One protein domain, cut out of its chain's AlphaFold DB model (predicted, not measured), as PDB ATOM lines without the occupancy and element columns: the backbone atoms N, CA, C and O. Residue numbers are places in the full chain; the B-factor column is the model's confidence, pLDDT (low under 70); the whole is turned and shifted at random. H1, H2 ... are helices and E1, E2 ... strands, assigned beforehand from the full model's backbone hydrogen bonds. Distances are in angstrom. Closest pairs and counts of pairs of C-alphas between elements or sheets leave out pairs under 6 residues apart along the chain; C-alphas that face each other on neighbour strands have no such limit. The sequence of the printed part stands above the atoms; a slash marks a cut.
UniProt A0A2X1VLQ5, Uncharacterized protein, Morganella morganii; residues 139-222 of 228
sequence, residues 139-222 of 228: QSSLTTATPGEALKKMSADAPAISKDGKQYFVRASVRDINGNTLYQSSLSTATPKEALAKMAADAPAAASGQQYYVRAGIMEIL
ATOM      1  N   GLN A 139     244.394 267.159 240.858       89.12
ATOM      2  CA  GLN A 139     244.996 266.381 239.789       89.12
ATOM      3  C   GLN A 139     244.272 265.047 239.694       89.12
ATOM      4  O   GLN A 139     244.096 264.355 240.691       89.12
ATOM      5  N   SER A 140     243.872 264.681 238.482       87.06
ATOM      6  CA  SER A 140     243.223 263.406 238.212       87.06
ATOM      7  C   SER A 140     243.716 262.828 236.895       87.06
ATOM      8  O   SER A 140     244.081 263.553 235.964       87.06
ATOM      9  N   SER A 141     243.756 261.502 236.826       91.12
ATOM     10  CA  SER A 141     244.087 260.784 235.606       91.12
ATOM     11  C   SER A 141     243.328 259.476 235.518       91.12
ATOM     12  O   SER A 141     243.152 258.806 236.533       91.12
ATOM     13  N   LEU A 142     242.918 259.104 234.311       88.50
ATOM     14  CA  LEU A 142     242.163 257.884 234.064       88.50
ATOM     15  C   LEU A 142     242.448 257.366 232.657       88.50
ATOM     16  O   LEU A 142     242.500 258.148 231.705       88.50
ATOM     17  N   THR A 143     242.572 256.050 232.525       91.88
ATOM     18  CA  THR A 143     242.495 255.383 231.225       91.88
ATOM     19  C   THR A 143     241.034 255.078 230.907       91.88
ATOM     20  O   THR A 143     240.333 254.483 231.721       91.88
ATOM     21  N   THR A 144     240.552 255.509 229.746       91.75
ATOM     22  CA  THR A 144     239.140 255.395 229.364       91.75
ATOM     23  C   THR A 144     238.981 255.202 227.859       91.75
ATOM     24  O   THR A 144     239.835 255.624 227.084       91.75
ATOM     25  N   ALA A 145     237.865 254.615 227.432       93.44
ATOM     26  CA  ALA A 145     237.449 254.633 226.029       93.44
ATOM     27  C   ALA A 145     236.767 255.960 225.639       93.44
ATOM     28  O   ALA A 145     236.741 256.313 224.467       93.44
ATOM     29  N   THR A 146     236.241 256.721 226.608       93.69
ATOM     30  CA  THR A 146     235.475 257.958 226.383       93.69
ATOM     31  C   THR A 146     236.177 259.173 227.014       93.69
ATOM     32  O   THR A 146     235.867 259.573 228.141       93.69
ATOM     33  N   PRO A 147     237.157 259.795 226.326       91.12
ATOM     34  CA  PRO A 147     238.009 260.821 226.931       91.12
ATOM     35  C   PRO A 147     237.251 262.100 227.315       91.12
ATOM     36  O   PRO A 147     237.495 262.655 228.387       91.12
ATOM     37  N   GLY A 148     236.282 262.531 226.500       89.94
ATOM     38  CA  GLY A 148     235.425 263.676 226.824       89.94
ATOM     39  C   GLY A 148     234.542 263.434 228.053       89.94
ATOM     40  O   GLY A 148     234.425 264.301 228.915       89.94
ATOM     41  N   GLU A 149     233.964 262.240 228.201       92.69
ATOM     42  CA  GLU A 149     233.173 261.899 229.394       92.69
ATOM     43  C   GLU A 149     234.036 261.808 230.654       92.69
ATOM     44  O   GLU A 149     233.608 262.242 231.723       92.69
ATOM     45  N   ALA A 150     235.261 261.288 230.543       92.06
ATOM     46  CA  ALA A 150     236.194 261.265 231.664       92.06
ATOM     47  C   ALA A 150     236.576 262.679 232.114       92.06
ATOM     48  O   ALA A 150     236.528 262.952 233.310       92.06
ATOM     49  N   LEU A 151     236.872 263.599 231.188       89.94
ATOM     50  CA  LEU A 151     237.131 265.002 231.539       89.94
ATOM     51  C   LEU A 151     235.907 265.669 232.184       89.94
ATOM     52  O   LEU A 151     236.062 266.401 233.161       89.94
ATOM     53  N   LYS A 152     234.685 265.364 231.720       91.00
ATOM     54  CA  LYS A 152     233.450 265.832 232.376       91.00
ATOM     55  C   LYS A 152     233.342 265.319 233.813       91.00
ATOM     56  O   LYS A 152     233.051 266.110 234.706       91.00
ATOM     57  N   LYS A 153     233.626 264.037 234.066       90.94
ATOM     58  CA  LYS A 153     233.640 263.473 235.429       90.94
ATOM     59  C   LYS A 153     234.710 264.135 236.301       90.94
ATOM     60  O   LYS A 153     234.388 264.603 237.382       90.94
ATOM     61  N   MET A 154     235.929 264.309 235.784       88.56
ATOM     62  CA  MET A 154     237.003 265.031 236.485       88.56
ATOM     63  C   MET A 154     236.617 266.484 236.808       88.56
ATOM     64  O   MET A 154     237.016 267.010 237.840       88.56
ATOM     65  N   SER A 155     235.814 267.135 235.958       86.19
ATOM     66  CA  SER A 155     235.287 268.479 236.235       86.19
ATOM     67  C   SER A 155     234.248 268.514 237.354       86.19
ATOM     68  O   SER A 155     234.109 269.537 238.022       86.19
ATOM     69  N   ALA A 156     233.527 267.418 237.602       83.56
ATOM     70  CA  ALA A 156     232.573 267.355 238.704       83.56
ATOM     71  C   ALA A 156     233.286 267.490 240.059       83.56
ATOM     72  O   ALA A 156     232.793 268.237 240.909       83.56
ATOM     73  N   ASP A 157     234.460 266.860 240.168       80.38
ATOM     74  CA  ASP A 157     235.325 266.815 241.354       80.38
ATOM     75  C   ASP A 157     236.272 268.023 241.472       80.38
ATOM     76  O   ASP A 157     236.946 268.204 242.487       80.38
ATOM     77  N   ALA A 158     236.341 268.861 240.434       78.88
ATOM     78  CA  ALA A 158     237.161 270.062 240.438       78.88
ATOM     79  C   ALA A 158     236.610 271.121 241.418       78.88
ATOM     80  O   ALA A 158     235.390 271.240 241.585       78.88
ATOM     81  N   PRO A 159     237.483 271.949 242.027       73.00
ATOM     82  CA  PRO A 159     237.061 273.048 242.892       73.00
ATOM     83  C   PRO A 159     236.047 273.954 242.175       73.00
ATOM     84  O   PRO A 159     236.280 274.408 241.056       73.00
ATOM     85  N   ALA A 160     234.895 274.185 242.814       67.50
ATOM     86  CA  ALA A 160     233.722 274.744 242.143       67.50
ATOM     87  C   ALA A 160     233.880 276.223 241.752       67.50
ATOM     88  O   ALA A 160     233.458 276.568 240.658       67.50
ATOM     89  N   ILE A 161     234.483 277.061 242.603       63.81
ATOM     90  CA  ILE A 161     234.719 278.508 242.423       63.81
ATOM     91  C   ILE A 161     235.705 278.952 243.519       63.81
ATOM     92  O   ILE A 161     235.551 278.530 244.669       63.81
ATOM     93  N   SER A 162     236.672 279.832 243.215       59.03
ATOM     94  CA  SER A 162     237.323 280.601 244.286       59.03
ATOM     95  C   SER A 162     236.356 281.679 244.755       59.03
ATOM     96  O   SER A 162     236.108 282.649 244.046       59.03
ATOM     97  N   LYS A 163     235.819 281.527 245.967       57.03
ATOM     98  CA  LYS A 163     235.080 282.604 246.644       57.03
ATOM     99  C   LYS A 163     235.996 283.772 247.057       57.03
ATOM    100  O   LYS A 163     235.500 284.782 247.535       57.03
ATOM    101  N   ASP A 164     237.302 283.650 246.810       65.44
ATOM    102  CA  ASP A 164     238.357 284.499 247.369       65.44
ATOM    103  C   ASP A 164     239.103 285.317 246.292       65.44
ATOM    104  O   ASP A 164     240.164 285.869 246.567       65.44
ATOM    105  N   GLY A 165     238.617 285.348 245.042       68.62
ATOM    106  CA  GLY A 165     239.287 286.051 243.934       68.62
ATOM    107  C   GLY A 165     240.574 285.381 243.426       68.62
ATOM    108  O   GLY A 165     241.326 285.989 242.665       68.62
ATOM    109  N   LYS A 166     240.842 284.128 243.816       79.44
ATOM    110  CA  LYS A 166     242.014 283.375 243.347       79.44
ATOM    111  C   LYS A 166     241.847 282.996 241.882       79.44
ATOM    112  O   LYS A 166     240.779 282.553 241.456       79.44
ATOM    113  N   GLN A 167     242.937 283.101 241.134       83.69
ATOM    114  CA  GLN A 167     243.019 282.541 239.794       83.69
ATOM    115  C   GLN A 167     243.625 281.142 239.839       83.69
ATOM    116  O   GLN A 167     244.423 280.811 240.714       83.69
ATOM    117  N   TYR A 168     243.260 280.321 238.865       85.06
ATOM    118  CA  TYR A 168     243.782 278.980 238.696       85.06
ATOM    119  C   TYR A 168     244.265 278.769 237.277       85.06
ATOM    120  O   TYR A 168     243.615 279.181 236.323       85.06
ATOM    121  N   PHE A 169     245.365 278.048 237.141       85.31
ATOM    122  CA  PHE A 169     245.813 277.489 235.886       85.31
ATOM    123  C   PHE A 169     245.231 276.086 235.741       85.31
ATOM    124  O   PHE A 169     245.541 275.189 236.526       85.31
ATOM    125  N   VAL A 170     244.378 275.893 234.742       88.81
ATOM    126  CA  VAL A 170     243.749 274.611 234.419       88.81
ATOM    127  C   VAL A 170     244.473 274.007 233.232       88.81
ATOM    128  O   VAL A 170     244.764 274.706 232.267       88.81
ATOM    129  N   ARG A 171     244.736 272.702 233.276       90.94
ATOM    130  CA  ARG A 171     245.323 271.935 232.179       90.94
ATOM    131  C   ARG A 171     244.577 270.622 232.002       90.94
ATOM    132  O   ARG A 171     244.375 269.894 232.969       90.94
ATOM    133  N   ALA A 172     244.265 270.281 230.761       91.31
ATOM    134  CA  ALA A 172     243.756 268.973 230.372       91.31
ATOM    135  C   ALA A 172     244.613 268.389 229.247       91.31
ATOM    136  O   ALA A 172     245.127 269.115 228.392       91.31
ATOM    137  N   SER A 173     244.777 267.071 229.239       92.31
ATOM    138  CA  SER A 173     245.441 266.360 228.148       92.31
ATOM    139  C   SER A 173     244.806 265.002 227.907       92.31
ATOM    140  O   SER A 173     244.505 264.287 228.864       92.31
ATOM    141  N   VAL A 174     244.699 264.626 226.638       90.69
ATOM    142  CA  VAL A 174     244.305 263.292 226.189       90.69
ATOM    143  C   VAL A 174     245.438 262.734 225.340       90.69
ATOM    144  O   VAL A 174     245.870 263.357 224.367       90.69
ATOM    145  N   ARG A 175     245.922 261.557 225.725       90.62
ATOM    146  CA  ARG A 175     246.914 260.786 224.980       90.62
ATOM    147  C   ARG A 175     246.316 259.463 224.533       90.62
ATOM    148  O   ARG A 175     245.456 258.926 225.225       90.62
ATOM    149  N   ASP A 176     246.762 258.942 223.398       87.00
ATOM    150  CA  ASP A 176     246.513 257.536 223.077       87.00
ATOM    151  C   ASP A 176     247.351 256.617 223.988       87.00
ATOM    152  O   ASP A 176     248.212 257.072 224.750       87.00
ATOM    153  N   ILE A 177     247.101 255.309 223.916       86.88
ATOM    154  CA  ILE A 177     247.854 254.320 224.700       86.88
ATOM    155  C   ILE A 177     249.340 254.238 224.305       86.88
ATOM    156  O   ILE A 177     250.167 253.803 225.101       86.88
ATOM    157  N   ASN A 178     249.686 254.702 223.103       87.62
ATOM    158  CA  ASN A 178     251.061 254.766 222.609       87.62
ATOM    159  C   ASN A 178     251.798 256.020 223.116       87.62
ATOM    160  O   ASN A 178     252.982 256.197 222.836       87.62
ATOM    161  N   GLY A 179     251.113 256.897 223.857       82.25
ATOM    162  CA  GLY A 179     251.663 258.126 224.417       82.25
ATOM    163  C   GLY A 179     251.573 259.350 223.501       82.25
ATOM    164  O   GLY A 179     252.035 260.420 223.902       82.25
ATOM    165  N   ASN A 180     250.955 259.244 222.321       87.19
ATOM    166  CA  ASN A 180     250.766 260.374 221.416       87.19
ATOM    167  C   ASN A 180     249.730 261.342 221.986       87.19
ATOM    168  O   ASN A 180     248.596 260.960 222.280       87.19
ATOM    169  N   THR A 181     250.096 262.618 222.109       90.25
ATOM    170  CA  THR A 181     249.160 263.674 222.512       90.25
ATOM    171  C   THR A 181     248.173 263.952 221.389       90.25
ATOM    172  O   THR A 181     248.549 264.470 220.342       90.25
ATOM    173  N   LEU A 182     246.905 263.629 221.636       88.75
ATOM    174  CA  LEU A 182     245.802 263.902 220.714       88.75
ATOM    175  C   LEU A 182     245.140 265.244 221.015       88.75
ATOM    176  O   LEU A 182     244.644 265.915 220.117       88.75
ATOM    177  N   TYR A 183     245.140 265.631 222.288       91.12
ATOM    178  CA  TYR A 183     244.597 266.898 222.745       91.12
ATOM    179  C   TYR A 183     245.358 267.392 223.965       91.12
ATOM    180  O   TYR A 183     245.688 266.621 224.871       91.12
ATOM    181  N   GLN A 184     245.607 268.694 224.000       92.44
ATOM    182  CA  GLN A 184     246.150 269.375 225.157       92.44
ATOM    183  C   GLN A 184     245.651 270.814 225.163       92.44
ATOM    184  O   GLN A 184     245.773 271.517 224.165       92.44
ATOM    185  N   SER A 185     245.133 271.249 226.303       86.44
ATOM    186  CA  SER A 185     244.694 272.624 226.506       86.44
ATOM    187  C   SER A 185     245.064 273.091 227.902       86.44
ATOM    188  O   SER A 185     245.155 272.293 228.843       86.44
ATOM    189  N   SER A 186     245.309 274.389 228.026       89.81
ATOM    190  CA  SER A 186     245.533 275.034 229.308       89.81
ATOM    191  C   SER A 186     245.132 276.496 229.272       89.81
ATOM    192  O   SER A 186     245.370 277.165 228.270       89.81
ATOM    193  N   LEU A 187     244.568 276.993 230.370       85.75
ATOM    194  CA  LEU A 187     244.187 278.396 230.510       85.75
ATOM    195  C   LEU A 187     244.157 278.819 231.978       85.75
ATOM    196  O   LEU A 187     243.957 277.990 232.868       85.75
ATOM    197  N   SER A 188     244.298 280.120 232.209       87.12
ATOM    198  CA  SER A 188     244.096 280.739 233.519       87.12
ATOM    199  C   SER A 188     242.646 281.201 233.667       87.12
ATOM    200  O   SER A 188     242.094 281.815 232.758       87.12
ATOM    201  N   THR A 189     242.004 280.891 234.791       84.69
ATOM    202  CA  THR A 189     240.597 281.233 235.053       84.69
ATOM    203  C   THR A 189     240.297 281.317 236.549       84.69
ATOM    204  O   THR A 189     240.947 280.662 237.360       84.69
ATOM    205  N   ALA A 190     239.263 282.072 236.923       86.00
ATOM    206  CA  ALA A 190     238.667 282.029 238.261       86.00
ATOM    207  C   ALA A 190     237.637 280.886 238.426       86.00
ATOM    208  O   ALA A 190     237.278 280.528 239.551       86.00
ATOM    209  N   THR A 191     237.179 280.286 237.319       87.88
ATOM    210  CA  THR A 191     236.164 279.218 237.282       87.88
ATOM    211  C   THR A 191     236.748 277.912 236.716       87.88
ATOM    212  O   THR A 191     236.477 277.514 235.579       87.88
ATOM    213  N   PRO A 192     237.596 277.200 237.484       86.75
ATOM    214  CA  PRO A 192     238.346 276.064 236.952       86.75
ATOM    215  C   PRO A 192     237.458 274.876 236.552       86.75
ATOM    216  O   PRO A 192     237.765 274.180 235.583       86.75
ATOM    217  N   LYS A 193     236.322 274.682 237.233       89.19
ATOM    218  CA  LYS A 193     235.317 273.671 236.884       89.19
ATOM    219  C   LYS A 193     234.712 273.894 235.495       89.19
ATOM    220  O   LYS A 193     234.663 272.969 234.687       89.19
ATOM    221  N   GLU A 194     234.296 275.122 235.196       88.75
ATOM    222  CA  GLU A 194     233.723 275.486 233.894       88.75
ATOM    223  C   GLU A 194     234.755 275.371 232.772       88.75
ATOM    224  O   GLU A 194     234.443 274.882 231.686       88.75
ATOM    225  N   ALA A 195     235.998 275.780 233.037       88.69
ATOM    226  CA  ALA A 195     237.085 275.630 232.080       88.69
ATOM    227  C   ALA A 195     237.354 274.159 231.749       88.69
ATOM    228  O   ALA A 195     237.457 273.815 230.572       88.69
ATOM    229  N   LEU A 196     237.401 273.280 232.754       88.00
ATOM    230  CA  LEU A 196     237.609 271.853 232.521       88.00
ATOM    231  C   LEU A 196     236.428 271.217 231.768       88.00
ATOM    232  O   LEU A 196     236.641 270.374 230.900       88.00
ATOM    233  N   ALA A 197     235.196 271.667 232.025       89.69
ATOM    234  CA  ALA A 197     234.017 271.233 231.275       89.69
ATOM    235  C   ALA A 197     234.053 271.672 229.797       89.69
ATOM    236  O   ALA A 197     233.688 270.885 228.923       89.69
ATOM    237  N   LYS A 198     234.534 272.889 229.496       89.69
ATOM    238  CA  LYS A 198     234.760 273.349 228.112       89.69
ATOM    239  C   LYS A 198     235.849 272.526 227.422       89.69
ATOM    240  O   LYS A 198     235.611 272.006 226.340       89.69
ATOM    241  N   MET A 199     236.980 272.289 228.094       90.75
ATOM    242  CA  MET A 199     238.043 271.416 227.571       90.75
ATOM    243  C   MET A 199     237.549 269.987 227.296       90.75
ATOM    244  O   MET A 199     238.033 269.322 226.386       90.75
ATOM    245  N   ALA A 200     236.569 269.508 228.065       90.56
ATOM    246  CA  ALA A 200     235.943 268.213 227.835       90.56
ATOM    247  C   ALA A 200     235.072 268.173 226.568       90.56
ATOM    248  O   ALA A 200     234.921 267.106 225.975       90.56
ATOM    249  N   ALA A 201     234.485 269.305 226.166       89.19
ATOM    250  CA  ALA A 201     233.720 269.421 224.925       89.19
ATOM    251  C   ALA A 201     234.628 269.412 223.684       89.19
ATOM    252  O   ALA A 201     234.230 268.883 222.652       89.19
ATOM    253  N   ASP A 202     235.855 269.920 223.820       89.62
ATOM    254  CA  ASP A 202     236.865 269.949 222.752       89.62
ATOM    255  C   ASP A 202     237.692 268.652 222.656       89.62
ATOM    256  O   ASP A 202     238.585 268.529 221.815       89.62
ATOM    257  N   ALA A 203     237.439 267.686 223.542       89.44
ATOM    258  CA  ALA A 203     238.168 266.426 223.575       89.44
ATOM    259  C   ALA A 203     237.928 265.603 222.293       89.44
ATOM    260  O   ALA A 203     236.829 265.629 221.733       89.44
ATOM    261  N   PRO A 204     238.924 264.817 221.840       88.75
ATOM    262  CA  PRO A 204     238.783 263.997 220.645       88.75
ATOM    263  C   PRO A 204     237.651 262.983 220.819       88.75
ATOM    264  O   PRO A 204     237.450 262.428 221.903       88.75
ATOM    265  N   ALA A 205     236.922 262.725 219.732       89.31
ATOM    266  CA  ALA A 205     235.888 261.703 219.718       89.31
ATOM    267  C   ALA A 205     236.493 260.320 220.001       89.31
ATOM    268  O   ALA A 205     237.579 259.991 219.520       89.31
ATOM    269  N   ALA A 206     235.772 259.508 220.773       87.62
ATOM    270  CA  ALA A 206     236.164 258.135 221.049       87.62
ATOM    271  C   ALA A 206     236.137 257.306 219.757       87.62
ATOM    272  O   ALA A 206     235.094 257.198 219.110       87.62
ATOM    273  N   ALA A 207     237.263 256.692 219.400       87.81
ATOM    274  CA  ALA A 207     237.291 255.668 218.367       87.81
ATOM    275  C   ALA A 207     236.984 254.294 218.979       87.81
ATOM    276  O   ALA A 207     237.474 253.950 220.058       87.81
ATOM    277  N   SER A 208     236.181 253.489 218.278       87.69
ATOM    278  CA  SER A 208     235.832 252.138 218.730       87.69
ATOM    279  C   SER A 208     237.086 251.283 218.948       87.69
ATOM    280  O   SER A 208     238.003 251.291 218.126       87.69
ATOM    281  N   GLY A 209     237.129 250.563 220.070       86.06
ATOM    282  CA  GLY A 209     238.248 249.694 220.445       86.06
ATOM    283  C   GLY A 209     239.514 250.417 220.922       86.06
ATOM    284  O   GLY A 209     240.483 249.743 221.265       86.06
ATOM    285  N   GLN A 210     239.532 251.755 220.976       89.69
ATOM    286  CA  GLN A 210     240.676 252.513 221.485       89.69
ATOM    287  C   GLN A 210     240.516 252.881 222.960       89.69
ATOM    288  O   GLN A 210     239.415 253.112 223.460       89.69
ATOM    289  N   GLN A 211     241.654 252.965 223.650       92.12
ATOM    290  CA  GLN A 211     241.752 253.541 224.985       92.12
ATOM    291  C   GLN A 211     242.661 254.762 224.963       92.12
ATOM    292  O   GLN A 211     243.643 254.832 224.218       92.12
ATOM    293  N   TYR A 212     242.336 255.704 225.836       92.69
ATOM    294  CA  TYR A 212     243.015 256.974 225.980       92.69
ATOM    295  C   TYR A 212     243.428 257.173 227.421       92.69
ATOM    296  O   TYR A 212     242.673 256.868 228.344       92.69
ATOM    297  N   TYR A 213     244.599 257.759 227.606       90.88
ATOM    298  CA  TYR A 213     245.053 258.236 228.893       90.88
ATOM    299  C   TYR A 213     244.716 259.719 229.041       90.88
ATOM    300  O   TYR A 213     245.274 260.584 228.359       90.88
ATOM    301  N   VAL A 214     243.786 260.015 229.941       91.94
ATOM    302  CA  VAL A 214     243.299 261.365 230.217       91.94
ATOM    303  C   VAL A 214     243.952 261.879 231.490       91.94
ATOM    304  O   VAL A 214     244.026 261.161 232.486       91.94
ATOM    305  N   ARG A 215     244.403 263.135 231.479       92.50
ATOM    306  CA  ARG A 215     244.840 263.860 232.677       92.50
ATOM    307  C   ARG A 215     244.184 265.227 232.755       92.50
ATOM    308  O   ARG A 215     244.093 265.920 231.744       92.50
ATOM    309  N   ALA A 216     243.845 265.633 233.970       90.25
ATOM    310  CA  ALA A 216     243.445 266.987 234.313       90.25
ATOM    311  C   ALA A 216     244.244 267.467 235.531       90.25
ATOM    312  O   ALA A 216     244.514 266.691 236.449       90.25
ATOM    313  N   GLY A 217     244.628 268.738 235.533       88.50
ATOM    314  CA  GLY A 217     245.344 269.381 236.626       88.50
ATOM    315  C   GLY A 217     244.891 270.824 236.798       88.50
ATOM    316  O   GLY A 217     244.653 271.522 235.814       88.50
ATOM    317  N   ILE A 218     244.768 271.268 238.043       85.62
ATOM    318  CA  ILE A 218     244.426 272.641 238.411       85.62
ATOM    319  C   ILE A 218     245.462 273.107 239.427       85.62
ATOM    320  O   ILE A 218     245.712 272.431 240.425       85.62
ATOM    321  N   MET A 219     246.067 274.261 239.177       85.06
ATOM    322  CA  MET A 219     247.053 274.892 240.051       85.06
ATOM    323  C   MET A 219     246.558 276.280 240.439       85.06
ATOM    324  O   MET A 219     246.035 276.994 239.595       85.06
ATOM    325  N   GLU A 220     246.705 276.672 241.700       83.31
ATOM    326  CA  GLU A 220     246.393 278.039 242.135       83.31
ATOM    327  C   GLU A 220     247.498 278.997 241.669       83.31
ATOM    328  O   GLU A 220     248.681 278.753 241.912       83.31
ATOM    329  N   ILE A 221     247.105 280.080 241.000       79.62
ATOM    330  CA  ILE A 221     247.988 281.168 240.581       79.62
ATOM    331  C   ILE A 221     248.070 282.149 241.747       79.62
ATOM    332  O   ILE A 221     247.050 282.649 242.224       79.62
ATOM    333  N   LEU A 222     249.288 282.407 242.221       71.38
ATOM    334  CA  LEU A 222     249.511 283.427 243.239       71.38
ATOM    335  C   LEU A 222     249.235 284.813 242.648       71.38
ATOM    336  O   LEU A 222     249.547 285.036 241.474       71.38
TER     337      LEU A 222
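What this domain is: This is residues 139 to 222 of the 228 residues of an uncharacterized protein of Morganella morganii (UniProt A0A2X1VLQ5). A twisted antiparallel sheet, E1 - E4 - E2 - E3, has helices H1 and H2 side by side over one face, in two layers; its other face is bare. The printed part has 84 residues, with E1 H1 E2 E3 H2 E4 along the chain, class mixed. It is compact, radius of gyration of the C-alphas 12.7 A, a rod spanning 44 by 19 by 17 A.

Where its parts are: Inner strands are E2, residues 167 to 176, 30.3 A, and E4, 212 to 221, 28.7 A; edge strands are E1, 139 to 144, 16.2 A, and E3, 181 to 189, 23.2 A. H1, 147 to 156, and H2, 192 to 201, each measure 14.5 A. C-alpha 139 is at (244.996, 266.381, 239.789), C-alpha 221 at (247.988, 281.168, 240.581).

How they stand to each other: Within hydrogen-bond range are N 171 and O 217 of E2 and E4, 2.8 A, N 142 and O 214 of E1 and E4, 3.0 A, and N 172 and O 185 of the hairpin E2 and E3, 2.9 A. H1 lies over E1 and E4, height over the sheet 8.7 A; H2 over E2 and E3, 8.6 A. H1 and H2 touch, closest C-alphas Gly 148 and Ala 200, 4.7 A, opposite ways at a shallow tilt of 18 degrees. In both, every O i to N i+4 pair is within range. E1, H1, E2 and E3, H2, E4 are split strand-helix-strand units, another strand between their two, with right-handed crossovers.

The domain as a whole: The farthest C-alphas, Asp 164 and Gly 209, are 44.0 A apart. The printed part has no cut and no long link; residues 160 to 165 have pLDDT under 70.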